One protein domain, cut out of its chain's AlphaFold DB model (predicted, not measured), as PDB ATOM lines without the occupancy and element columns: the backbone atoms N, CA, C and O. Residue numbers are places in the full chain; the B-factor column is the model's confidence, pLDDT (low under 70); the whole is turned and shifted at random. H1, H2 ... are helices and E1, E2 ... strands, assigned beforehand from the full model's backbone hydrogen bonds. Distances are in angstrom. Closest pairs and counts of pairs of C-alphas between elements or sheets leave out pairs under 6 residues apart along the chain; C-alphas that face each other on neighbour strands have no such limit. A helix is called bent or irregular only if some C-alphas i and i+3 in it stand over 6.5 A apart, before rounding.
ATOM      1  N   TYR A  11     244.021 301.434 126.948       51.47
ATOM      2  CA  TYR A  11     245.347 302.071 127.019       51.47
ATOM      3  C   TYR A  11     245.268 303.598 127.133       51.47
ATOM      4  O   TYR A  11     246.146 304.221 127.732       51.47
ATOM      5  N   ILE A  12     244.208 304.208 126.594       53.53
ATOM      6  CA  ILE A  12     243.967 305.654 126.697       53.53
ATOM      7  C   ILE A  12     243.574 306.024 128.133       53.53
ATOM      8  O   ILE A  12     244.039 307.040 128.645       53.53
ATOM      9  N   GLU A  13     242.781 305.183 128.801       50.97
ATOM     10  CA  GLU A  13     242.336 305.401 130.183       50.97
ATOM     11  C   GLU A  13     243.508 305.313 131.178       50.97
ATOM     12  O   GLU A  13     243.695 306.211 131.995       50.97
ATOM     13  N   ILE A  14     244.385 304.313 131.020       53.88
ATOM     14  CA  ILE A  14     245.601 304.166 131.841       53.88
ATOM     15  C   ILE A  14     246.566 305.343 131.622       53.88
ATOM     16  O   ILE A  14     247.110 305.885 132.582       53.88
ATOM     17  N   CYS A  15     246.748 305.790 130.374       50.47
ATOM     18  CA  CYS A  15     247.565 306.967 130.077       50.47
ATOM     19  C   CYS A  15     246.961 308.258 130.648       50.47
ATOM     20  O   CYS A  15     247.709 309.128 131.092       50.47
ATOM     21  N   PHE A  16     245.635 308.403 130.648       56.22
ATOM     22  CA  PHE A  16     244.964 309.565 131.229       56.22
ATOM     23  C   PHE A  16     245.142 309.612 132.750       56.22
ATOM     24  O   PHE A  16     245.489 310.666 133.285       56.22
ATOM     25  N   ASP A  17     244.997 308.476 133.434       53.97
ATOM     26  CA  ASP A  17     245.241 308.380 134.873       53.97
ATOM     27  C   ASP A  17     246.717 308.641 135.222       53.97
ATOM     28  O   ASP A  17     247.002 309.439 136.119       53.97
ATOM     29  N   ASP A  18     247.672 308.088 134.468       56.16
ATOM     30  CA  ASP A  18     249.110 308.329 134.680       56.16
ATOM     31  C   ASP A  18     249.533 309.783 134.382       56.16
ATOM     32  O   ASP A  18     250.416 310.334 135.052       56.16
ATOM     33  N   ILE A  19     248.903 310.443 133.402       57.78
ATOM     34  CA  ILE A  19     249.134 311.865 133.091       57.78
ATOM     35  C   ILE A  19     248.527 312.758 134.179       57.78
ATOM     36  O   ILE A  19     249.182 313.706 134.626       57.78
ATOM     37  N   CYS A  20     247.322 312.438 134.658       55.69
ATOM     38  CA  CYS A  20     246.669 313.136 135.764       55.69
ATOM     39  C   CYS A  20     247.482 313.024 137.065       55.69
ATOM     40  O   CYS A  20     247.697 314.036 137.737       55.69
ATOM     41  N   PHE A  21     248.022 311.843 137.385       54.91
ATOM     42  CA  PHE A  21     248.895 311.638 138.549       54.91
ATOM     43  C   PHE A  21     250.270 312.308 138.418       54.91
ATOM     44  O   PHE A  21     250.864 312.686 139.430       54.91
ATOM     45  N   LYS A  22     250.784 312.505 137.196       55.78
ATOM     46  CA  LYS A  22     252.017 313.275 136.956       55.78
ATOM     47  C   LYS A  22     251.829 314.783 137.106       55.78
ATOM     48  O   LYS A  22     252.762 315.457 137.538       55.78
ATOM     49  N   PHE A  23     250.661 315.314 136.744       58.97
ATOM     50  CA  PHE A  23     250.372 316.750 136.847       58.97
ATOM     51  C   PHE A  23     249.946 317.178 138.255       58.97
ATOM     52  O   PHE A  23     250.241 318.295 138.679       58.97
ATOM     53  N   PHE A  24     249.288 316.292 139.001       61.56
ATOM     54  CA  PHE A  24     248.847 316.565 140.361       61.56
ATOM     55  C   PHE A  24     249.790 315.933 141.391       61.56
ATOM     56  O   PHE A  24     249.647 314.773 141.774       61.56
ATOM     57  N   SER A  25     250.736 316.728 141.911       69.12
ATOM     58  CA  SER A  25     251.444 316.354 143.144       69.12
ATOM     59  C   SER A  25     250.429 316.115 144.272       69.12
ATOM     60  O   SER A  25     249.428 316.833 144.372       69.12
ATOM     61  N   LYS A  26     250.703 315.147 145.157       65.50
ATOM     62  CA  LYS A  26     249.864 314.835 146.331       65.50
ATOM     63  C   LYS A  26     249.536 316.086 147.158       65.50
ATOM     64  O   LYS A  26     248.427 316.207 147.672       65.50
ATOM     65  N   ASP A  27     250.459 317.042 147.215       72.19
ATOM     66  CA  ASP A  27     250.280 318.305 147.937       72.19
ATOM     67  C   ASP A  27     249.268 319.237 147.259       72.19
ATOM     68  O   ASP A  27     248.478 319.884 147.941       72.19
ATOM     69  N   MET A  28     249.235 319.274 145.922       73.88
ATOM     70  CA  MET A  28     248.241 320.049 145.170       73.88
ATOM     71  C   MET A  28     246.845 319.443 145.299       73.88
ATOM     72  O   MET A  28     245.880 320.185 145.459       73.88
ATOM     73  N   ILE A  29     246.735 318.110 145.302       75.00
ATOM     74  CA  ILE A  29     245.461 317.416 145.545       75.00
ATOM     75  C   ILE A  29     244.960 317.728 146.953       75.00
ATOM     76  O   ILE A  29     243.809 318.118 147.120       75.00
ATOM     77  N   ASN A  30     245.824 317.614 147.964       72.69
ATOM     78  CA  ASN A  30     245.453 317.903 149.345       72.69
ATOM     79  C   ASN A  30     245.093 319.376 149.554       72.69
ATOM     80  O   ASN A  30     244.119 319.663 150.251       72.69
ATOM     81  N   LEU A  31     245.819 320.310 148.934       77.88
ATOM     82  CA  LEU A  31     245.504 321.736 148.995       77.88
ATOM     83  C   LEU A  31     244.157 322.043 148.327       77.88
ATOM     84  O   LEU A  31     243.331 322.742 148.911       77.88
ATOM     85  N   LEU A  32     243.914 321.486 147.138       79.44
ATOM     86  CA  LEU A  32     242.662 321.655 146.400       79.44
ATOM     87  C   LEU A  32     241.477 321.058 147.164       79.44
ATOM     88  O   LEU A  32     240.452 321.716 147.331       79.44
ATOM     89  N   LEU A  33     241.636 319.844 147.691       74.88
ATOM     90  CA  LEU A  33     240.621 319.158 148.487       74.88
ATOM     91  C   LEU A  33     240.328 319.918 149.788       74.88
ATOM     92  O   LEU A  33     239.166 320.108 150.146       74.88
ATOM     93  N   THR A  34     241.364 320.418 150.467       76.44
ATOM     94  CA  THR A  34     241.218 321.248 151.674       76.44
ATOM     95  C   THR A  34     240.484 322.550 151.362       76.44
ATOM     96  O   THR A  34     239.576 322.922 152.101       76.44
ATOM     97  N   GLY A  35     240.822 323.221 150.256       81.25
ATOM     98  CA  GLY A  35     240.131 324.428 149.804       81.25
ATOM     99  C   GLY A  35     238.657 324.173 149.476       81.25
ATOM    100  O   GLY A  35     237.788 324.935 149.895       81.25
ATOM    101  N   TYR A  36     238.358 323.061 148.803       83.94
ATOM    102  CA  TYR A  36     236.993 322.640 148.496       83.94
ATOM    103  C   TYR A  36     236.166 322.373 149.763       83.94
ATOM    104  O   TYR A  36     235.086 322.942 149.926       83.94
ATOM    105  N   PHE A  37     236.687 321.569 150.698       79.19
ATOM    106  CA  PHE A  37     236.004 321.293 151.965       79.19
ATOM    107  C   PHE A  37     235.889 322.526 152.856       79.19
ATOM    108  O   PHE A  37     234.915 322.649 153.592       79.19
ATOM    109  N   PHE A  38     236.838 323.456 152.786       84.31
ATOM    110  CA  PHE A  38     236.728 324.736 153.472       84.31
ATOM    111  C   PHE A  38     235.560 325.561 152.921       84.31
ATOM    112  O   PHE A  38     234.712 325.997 153.696       84.31
ATOM    113  N   LEU A  39     235.465 325.727 151.598       85.88
ATOM    114  CA  LEU A  39     234.383 326.494 150.974       85.88
ATOM    115  C   LEU A  39     233.015 325.869 151.251       85.88
ATOM    116  O   LEU A  39     232.110 326.551 151.734       85.88
ATOM    117  N   LEU A  40     232.874 324.564 151.007       84.00
ATOM    118  CA  LEU A  40     231.637 323.854 151.320       84.00
ATOM    119  C   LEU A  40     231.323 323.885 152.811       84.00
ATOM    120  O   LEU A  40     230.163 324.023 153.181       84.00
ATOM    121  N   GLY A  41     232.340 323.775 153.664       84.06
ATOM    122  CA  GLY A  41     232.185 323.797 155.110       84.06
ATOM    123  C   GLY A  41     231.662 325.139 155.595       84.06
ATOM    124  O   GLY A  41     230.738 325.174 156.400       84.06
ATOM    125  N   VAL A  42     232.215 326.247 155.099       86.56
ATOM    126  CA  VAL A  42     231.790 327.606 155.469       86.56
ATOM    127  C   VAL A  42     230.352 327.857 155.020       86.56
ATOM    128  O   VAL A  42     229.562 328.385 155.801       86.56
ATOM    129  N   LEU A  43     229.982 327.431 153.808       85.62
ATOM    130  CA  LEU A  43     228.603 327.524 153.317       85.62
ATOM    131  C   LEU A  43     227.646 326.664 154.151       85.62
ATOM    132  O   LEU A  43     226.600 327.143 154.588       85.62
ATOM    133  N   ALA A  44     228.034 325.418 154.421       82.94
ATOM    134  CA  ALA A  44     227.271 324.484 155.235       82.94
ATOM    135  C   ALA A  44     227.033 325.021 156.654       82.94
ATOM    136  O   ALA A  44     225.926 324.932 157.186       82.94
ATOM    137  N   LEU A  45     228.075 325.600 157.248       82.56
ATOM    138  CA  LEU A  45     228.038 326.186 158.577       82.56
ATOM    139  C   LEU A  45     227.200 327.469 158.609       82.56
ATOM    140  O   LEU A  45     226.437 327.665 159.547       82.56
ATOM    141  N   CYS A  46     227.296 328.305 157.573       84.75
ATOM    142  CA  CYS A  46     226.492 329.518 157.431       84.75
ATOM    143  C   CYS A  46     224.993 329.198 157.377       84.75
ATOM    144  O   CYS A  46     224.201 329.869 158.038       84.75
ATOM    145  N   TYR A  47     224.607 328.153 156.639       81.25
ATOM    146  CA  TYR A  47     223.219 327.695 156.582       81.25
ATOM    147  C   TYR A  47     222.713 327.240 157.959       81.25
ATOM    148  O   TYR A  47     221.654 327.672 158.408       81.25
ATOM    149  N   LEU A  48     223.517 326.449 158.677       76.38
ATOM    150  CA  LEU A  48     223.164 325.942 160.004       76.38
ATOM    151  C   LEU A  48     223.114 327.048 161.073       76.38
ATOM    152  O   LEU A  48     222.248 327.025 161.947       76.38
ATOM    153  N   LEU A  49     224.034 328.016 161.025       76.12
ATOM    154  CA  LEU A  49     224.147 329.079 162.026       76.12
ATOM    155  C   LEU A  49     223.277 330.307 161.737       76.12
ATOM    156  O   LEU A  49     223.041 331.080 162.663       76.12
ATOM    157  N   SER A  50     222.754 330.491 160.520       79.00
ATOM    158  CA  SER A  50     221.865 331.619 160.183       79.00
ATOM    159  C   SER A  50     220.681 331.802 161.162       79.00
ATOM    160  O   SER A  50     220.520 332.908 161.696       79.00
ATOM    161  N   PRO A  51     219.897 330.762 161.534       74.12
ATOM    162  CA  PRO A  51     218.815 330.920 162.515       74.12
ATOM    163  C   PRO A  51     219.299 331.252 163.938       74.12
ATOM    164  O   PRO A  51     218.534 331.791 164.733       74.12
ATOM    165  N   VAL A  52     220.560 330.957 164.273       75.25
ATOM    166  CA  VAL A  52     221.157 331.239 165.592       75.25
ATOM    167  C   VAL A  52     221.779 332.636 165.639       75.25
ATOM    168  O   VAL A  52     221.692 333.322 166.654       75.25
ATOM    169  N   ILE A  53     222.398 333.070 164.540       73.62
ATOM    170  CA  ILE A  53     223.086 334.359 164.426       73.62
ATOM    171  C   ILE A  53     222.092 335.488 164.162       73.62
ATOM    172  O   ILE A  53     222.275 336.568 164.711       73.62
ATOM    173  N   SER A  54     221.020 335.252 163.399       75.75
ATOM    174  CA  SER A  54     220.007 336.276 163.092       75.75
ATOM    175  C   SER A  54     219.433 337.017 164.314       75.75
ATOM    176  O   SER A  54     219.380 338.243 164.244       75.75
ATOM    177  N   PRO A  55     219.079 336.375 165.450       77.75
ATOM    178  CA  PRO A  55     218.655 337.099 166.655       77.75
ATOM    179  C   PRO A  55     219.810 337.758 167.426       77.75
ATOM    180  O   PRO A  55     219.566 338.599 168.288       77.75
ATOM    181  N   LEU A  56     221.057 337.361 167.158       77.56
ATOM    182  CA  LEU A  56     222.261 337.871 167.817       77.56
ATOM    183  C   LEU A  56     222.849 339.102 167.112       77.56
ATOM    184  O   LEU A  56     223.695 339.792 167.684       77.56
ATOM    185  N   VAL A  57     222.431 339.372 165.870       77.94
ATOM    186  CA  VAL A  57     222.888 340.538 165.115       77.94
ATOM    187  C   VAL A  57     222.361 341.816 165.784       77.94
ATOM    188  O   VAL A  57     221.162 341.924 166.045       77.94
ATOM    189  N   PRO A  58     223.228 342.807 166.067       78.19
ATOM    190  CA  PRO A  58     222.798 344.066 166.661       78.19
ATOM    191  C   PRO A  58     221.710 344.751 165.825       78.19
ATOM    192  O   PRO A  58     221.831 344.839 164.604       78.19
ATOM    193  N   ALA A  59     220.723 345.364 166.488       67.62
ATOM    194  CA  ALA A  59     219.645 346.137 165.848       67.62
ATOM    195  C   ALA A  59     220.132 347.328 164.988       67.62
ATOM    196  O   ALA A  59     219.340 347.971 164.306       67.62
ATOM    197  N   ALA A  60     221.435 347.626 165.019       67.19
ATOM    198  CA  ALA A  60     222.090 348.596 164.152       67.19
ATOM    199  C   ALA A  60     222.178 348.146 162.680       67.19
ATOM    200  O   ALA A  60     222.377 348.992 161.810       67.19
ATOM    201  N   ILE A  61     222.044 346.845 162.384       73.94
ATOM    202  CA  ILE A  61     222.093 346.316 161.016       73.94
ATOM    203  C   ILE A  61     220.655 346.091 160.518       73.94
ATOM    204  O   ILE A  61     219.975 345.186 161.003       73.94
ATOM    205  N   PRO A  62     220.153 346.896 159.564       72.56
ATOM    206  CA  PRO A  62     218.803 346.723 159.040       72.56
ATOM    207  C   PRO A  62     218.679 345.418 158.239       72.56
ATOM    208  O   PRO A  62     219.578 345.037 157.488       72.56
ATOM    209  N   ASN A  63     217.530 344.744 158.353       72.31
ATOM    210  CA  ASN A  63     217.210 343.569 157.540       72.31
ATOM    211  C   ASN A  63     216.828 344.002 156.116       72.31
ATOM    212  O   ASN A  63     215.648 344.116 155.791       72.31
ATOM    213  N   ILE A  64     217.829 344.301 155.288       76.06
ATOM    214  CA  ILE A  64     217.618 344.644 153.880       76.06
ATOM    215  C   ILE A  64     217.680 343.343 153.065       76.06
ATOM    216  O   ILE A  64     218.729 342.683 153.088       76.06
ATOM    217  N   PRO A  65     216.590 342.949 152.378       74.94
ATOM    218  CA  PRO A  65     216.599 341.818 151.463       74.94
ATOM    219  C   PRO A  65     217.234 342.225 150.128       74.94
ATOM    220  O   PRO A  65     216.825 343.201 149.499       74.94
ATOM    221  N   PHE A  66     218.214 341.452 149.677       74.50
ATOM    222  CA  PHE A  66     218.811 341.566 148.354       74.50
ATOM    223  C   PHE A  66     218.285 340.450 147.448       74.50
ATOM    224  O   PHE A  66     218.089 339.311 147.878       74.50
ATOM    225  N   HIS A  67     218.063 340.784 146.179       73.19
ATOM    226  CA  HIS A  67     217.582 339.860 145.157       73.19
ATOM    227  C   HIS A  67     218.592 339.808 144.018       73.19
ATOM    228  O   HIS A  67     218.814 340.814 143.346       73.19
ATOM    229  N   LEU A  68     219.190 338.641 143.794       69.62
ATOM    230  CA  LEU A  68     220.049 338.394 142.646       69.62
ATOM    231  C   LEU A  68     219.225 337.634 141.609       69.62
ATOM    232  O   LEU A  68     218.987 336.437 141.762       69.62
ATOM    233  N   LYS A  69     218.740 338.363 140.600       70.44
ATOM    234  CA  LYS A  69     217.965 337.811 139.486       70.44
ATOM    235  C   LYS A  69     218.811 337.825 138.224       70.44
ATOM    236  O   LYS A  69     219.229 338.890 137.775       70.44
ATOM    237  N   PHE A  70     219.068 336.642 137.676       61.75
ATOM    238  CA  PHE A  70     219.641 336.487 136.342       61.75
ATOM    239  C   PHE A  70     218.532 336.123 135.358       61.75
ATOM    240  O   PHE A  70     218.093 334.972 135.294       61.75
ATOM    241  N   ASP A  71     218.111 337.121 134.586       70.00
ATOM    242  CA  ASP A  71     217.118 336.962 133.530       70.00
ATOM    243  C   ASP A  71     217.833 336.768 132.184       70.00
ATOM    244  O   ASP A  71     218.699 337.559 131.798       70.00
ATOM    245  N   PHE A  90     217.988 331.947 137.809       49.81
ATOM    246  CA  PHE A  90     218.513 331.993 139.172       49.81
ATOM    247  C   PHE A  90     217.891 333.180 139.928       49.81
ATOM    248  O   PHE A  90     218.166 334.330 139.584       49.81
ATOM    249  N   ASP A  91     217.036 332.911 140.926       64.00
ATOM    250  CA  ASP A  91     216.524 333.900 141.897       64.00
ATOM    251  C   ASP A  91     217.096 333.548 143.272       64.00
ATOM    252  O   ASP A  91     216.567 332.689 143.980       64.00
ATOM    253  N   TYR A  92     218.225 334.168 143.626       65.12
ATOM    254  CA  TYR A  92     218.830 333.999 144.944       65.12
ATOM    255  C   TYR A  92     218.497 335.201 145.826       65.12
ATOM    256  O   TYR A  92     218.884 336.338 145.538       65.12
ATOM    257  N   LYS A  93     217.764 334.941 146.912       70.31
ATOM    258  CA  LYS A  93     217.371 335.941 147.909       70.31
ATOM    259  C   LYS A  93     218.294 335.812 149.109       70.31
ATOM    260  O   LYS A  93     218.343 334.742 149.707       70.31
ATOM    261  N   PHE A  94     218.995 336.881 149.464       71.69
ATOM    262  CA  PHE A  94     219.880 336.895 150.630       71.69
ATOM    263  C   PHE A  94     219.660 338.156 151.460       71.69
ATOM    264  O   PHE A  94     219.418 339.235 150.921       71.69
ATOM    265  N   SER A  95     219.707 338.025 152.783       78.81
ATOM    266  CA  SER A  95     219.587 339.152 153.709       78.81
ATOM    267  C   SER A  95     220.961 339.699 154.088       78.81
ATOM    268  O   SER A  95     221.969 338.994 154.074       78.81
ATOM    269  N   SER A  96     220.990 340.954 154.537       78.31
ATOM    270  CA  SER A  96     222.145 341.530 155.240       78.31
ATOM    271  C   SER A  96     222.620 340.657 156.421       78.31
ATOM    272  O   SER A  96     223.818 340.586 156.685       78.31
ATOM    273  N   HIS A  97     221.709 339.935 157.087       80.19
ATOM    274  CA  HIS A  97     222.042 339.008 158.180       80.19
ATOM    275  C   HIS A  97     222.841 337.790 157.699       80.19
ATOM    276  O   HIS A  97     223.765 337.353 158.385       80.19
ATOM    277  N   ASP A  98     222.538 337.281 156.503       79.88
ATOM    278  CA  ASP A  98     223.235 336.130 155.923       79.88
ATOM    279  C   ASP A  98     224.670 336.498 155.524       79.88
ATOM    280  O   ASP A  98     225.588 335.701 155.701       79.88
ATOM    281  N   ILE A  99     224.893 337.739 155.074       84.38
ATOM    282  CA  ILE A  99     226.237 338.260 154.779       84.38
ATOM    283  C   ILE A  99     227.075 338.338 156.061       84.38
ATOM    284  O   ILE A  99     228.230 337.911 156.077       84.38
ATOM    285  N   VAL A 100     226.498 338.847 157.155       85.88
ATOM    286  CA  VAL A 100     227.172 338.891 158.464       85.88
ATOM    287  C   VAL A 100     227.484 337.474 158.952       85.88
ATOM    288  O   VAL A 100     228.609 337.210 159.379       85.88
ATOM    289  N   CYS A 101     226.529 336.549 158.828       85.12
ATOM    290  CA  CYS A 101     226.715 335.134 159.150       85.12
ATOM    291  C   CYS A 101     227.877 334.520 158.352       85.12
ATOM    292  O   CYS A 101     228.760 333.883 158.931       85.12
ATOM    293  N   PHE A 102     227.936 334.782 157.045       87.88
ATOM    294  CA  PHE A 102     228.997 334.296 156.168       87.88
ATOM    295  C   PHE A 102     230.381 334.814 156.582       87.88
ATOM    296  O   PHE A 102     231.333 334.036 156.649       87.88
ATOM    297  N   ILE A 103     230.501 336.104 156.922       90.12
ATOM    298  CA  ILE A 103     231.763 336.695 157.393       90.12
ATOM    299  C   ILE A 103     232.220 336.016 158.691       90.12
ATOM    300  O   ILE A 103     233.373 335.596 158.790       90.12
ATOM    301  N   VAL A 104     231.319 335.846 159.662       88.88
ATOM    302  CA  VAL A 104     231.626 335.177 160.939       88.88
ATOM    303  C   VAL A 104     232.063 333.725 160.708       88.88
ATOM    304  O   VAL A 104     233.087 333.293 161.247       88.88
ATOM    305  N   CYS A 105     231.346 332.984 159.861       87.56
ATOM    306  CA  CYS A 105     231.681 331.599 159.521       87.56
ATOM    307  C   CYS A 105     233.023 331.488 158.780       87.56
ATOM    308  O   CYS A 105     233.783 330.554 159.031       87.56
ATOM    309  N   SER A 106     233.352 332.449 157.914       89.50
ATOM    310  CA  SER A 106     234.625 332.500 157.186       89.50
ATOM    311  C   SER A 106     235.815 332.777 158.111       89.50
ATOM    312  O   SER A 106     236.863 332.141 157.984       89.50
ATOM    313  N   VAL A 107     235.651 333.648 159.114       90.62
ATOM    314  CA  VAL A 107     236.673 333.873 160.152       90.62
ATOM    315  C   VAL A 107     236.902 332.595 160.959       90.62
ATOM    316  O   VAL A 107     238.047 332.175 161.151       90.62
ATOM    317  N   PHE A 108     235.823 331.926 161.374       85.88
ATOM    318  CA  PHE A 108     235.909 330.665 162.111       85.88
ATOM    319  C   PHE A 108     236.541 329.539 161.276       85.88
ATOM    320  O   PHE A 108     237.386 328.789 161.765       85.88
ATOM    321  N   GLY A 109     236.205 329.450 159.989       85.31
ATOM    322  CA  GLY A 109     236.837 328.504 159.074       85.31
ATOM    323  C   GLY A 109     238.314 328.815 158.829       85.31
ATOM    324  O   GLY A 109     239.130 327.903 158.717       85.31
ATOM    325  N   SER A 110     238.687 330.091 158.764       87.12
ATOM    326  CA  SER A 110     240.088 330.493 158.597       87.12
ATOM    327  C   SER A 110     240.917 330.074 159.817       87.12
ATOM    328  O   SER A 110     242.048 329.607 159.677       87.12
ATOM    329  N   TRP A 111     240.332 330.144 161.019       85.50
ATOM    330  CA  TRP A 111     240.941 329.606 162.240       85.50
ATOM    331  C   TRP A 111     241.149 328.085 162.174       85.50
ATOM    332  O   TRP A 111     242.198 327.588 162.599       85.50
ATOM    333  N   TYR A 112     240.205 327.346 161.581       82.75
ATOM    334  CA  TYR A 112     240.364 325.913 161.317       82.75
ATOM    335  C   TYR A 112     241.552 325.616 160.392       82.75
ATOM    336  O   TYR A 112     242.338 324.725 160.710       82.75
ATOM    337  N   LEU A 113     241.747 326.380 159.312       79.75
ATOM    338  CA  LEU A 113     242.870 326.166 158.386       79.75
ATOM    339  C   LEU A 113     244.240 326.332 159.061       79.75
ATOM    340  O   LEU A 113     245.165 325.578 158.768       79.75
ATOM    341  N   VAL A 114     244.367 327.292 159.983       80.44
ATOM    342  CA  VAL A 114     245.646 327.598 160.649       80.44
ATOM    343  C   VAL A 114     245.950 326.635 161.795       80.44
ATOM    344  O   VAL A 114     247.104 326.262 162.000       80.44
ATOM    345  N   LYS A 115     244.941 326.257 162.587       77.62
ATOM    346  CA  LYS A 115     245.157 325.496 163.828       77.62
ATOM    347  C   LYS A 115     244.726 324.033 163.763       77.62
ATOM    348  O   LYS A 115     245.114 323.277 164.649       77.62
ATOM    349  N   LYS A 116     243.908 323.643 162.776       73.75
ATOM    350  CA  LYS A 116     243.273 322.314 162.667       73.75
ATOM    351  C   LYS A 116     242.686 321.831 164.006       73.75
ATOM    352  O   LYS A 116     242.798 320.664 164.370       73.75
TER     353      LYS A 116
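Overview. This is residues 11 to 71 and 90 to 116 of the 387 residues of the protein "minor histocompatibility antigen H13-like" of Diaphorina citri (UniProt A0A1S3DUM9). A long helix, H2, makes most of the length; H3 crosses it at a slant, the two-stranded antiparallel ribbon E1 and E2 reaches away from where H3 begins, and residues 11 to 20 of H1 stick out at the far end. The printed part has 88 residues, mostly helix, ordered H1, H2, E1, E2, H3. It is extended, radius of gyration of the C-alphas 19.2 A, spanning 62 by 42 by 15 A.

Along the chain. Find C-alpha 11 at (245.347, 302.071, 127.019), where H1, residues 11 to 23, begins. H2, residues 26 to 56, runs 41.9 A, irregular with C-alphas 48 and 51 7.1 A apart. After E1, residues 65 to 71, and E2, residues 90 to 95, H3, residues 96 to 115, runs 29.3 A to C-alpha 115 at (245.157, 325.496, 163.828).

Arrangement. H2 and H3 touch, closest at the C-alphas of Cys 46 and Phe 102, 5.5 A, at a steep tilt of 41 degrees, opposite ways. Between E1 and E2, N 68 and O 92 are 2.9 A apart, within hydrogen-bond range. H1 and H3 have every O i to N i+4 pair within range, H2 23 of 27. H1 is apart from H2.

Size, cuts and confidence. Residues 72 to 89 are not printed; C-alphas 71 and 90 are 7.6 A apart. Residues 11 to 26 are under pLDDT 70.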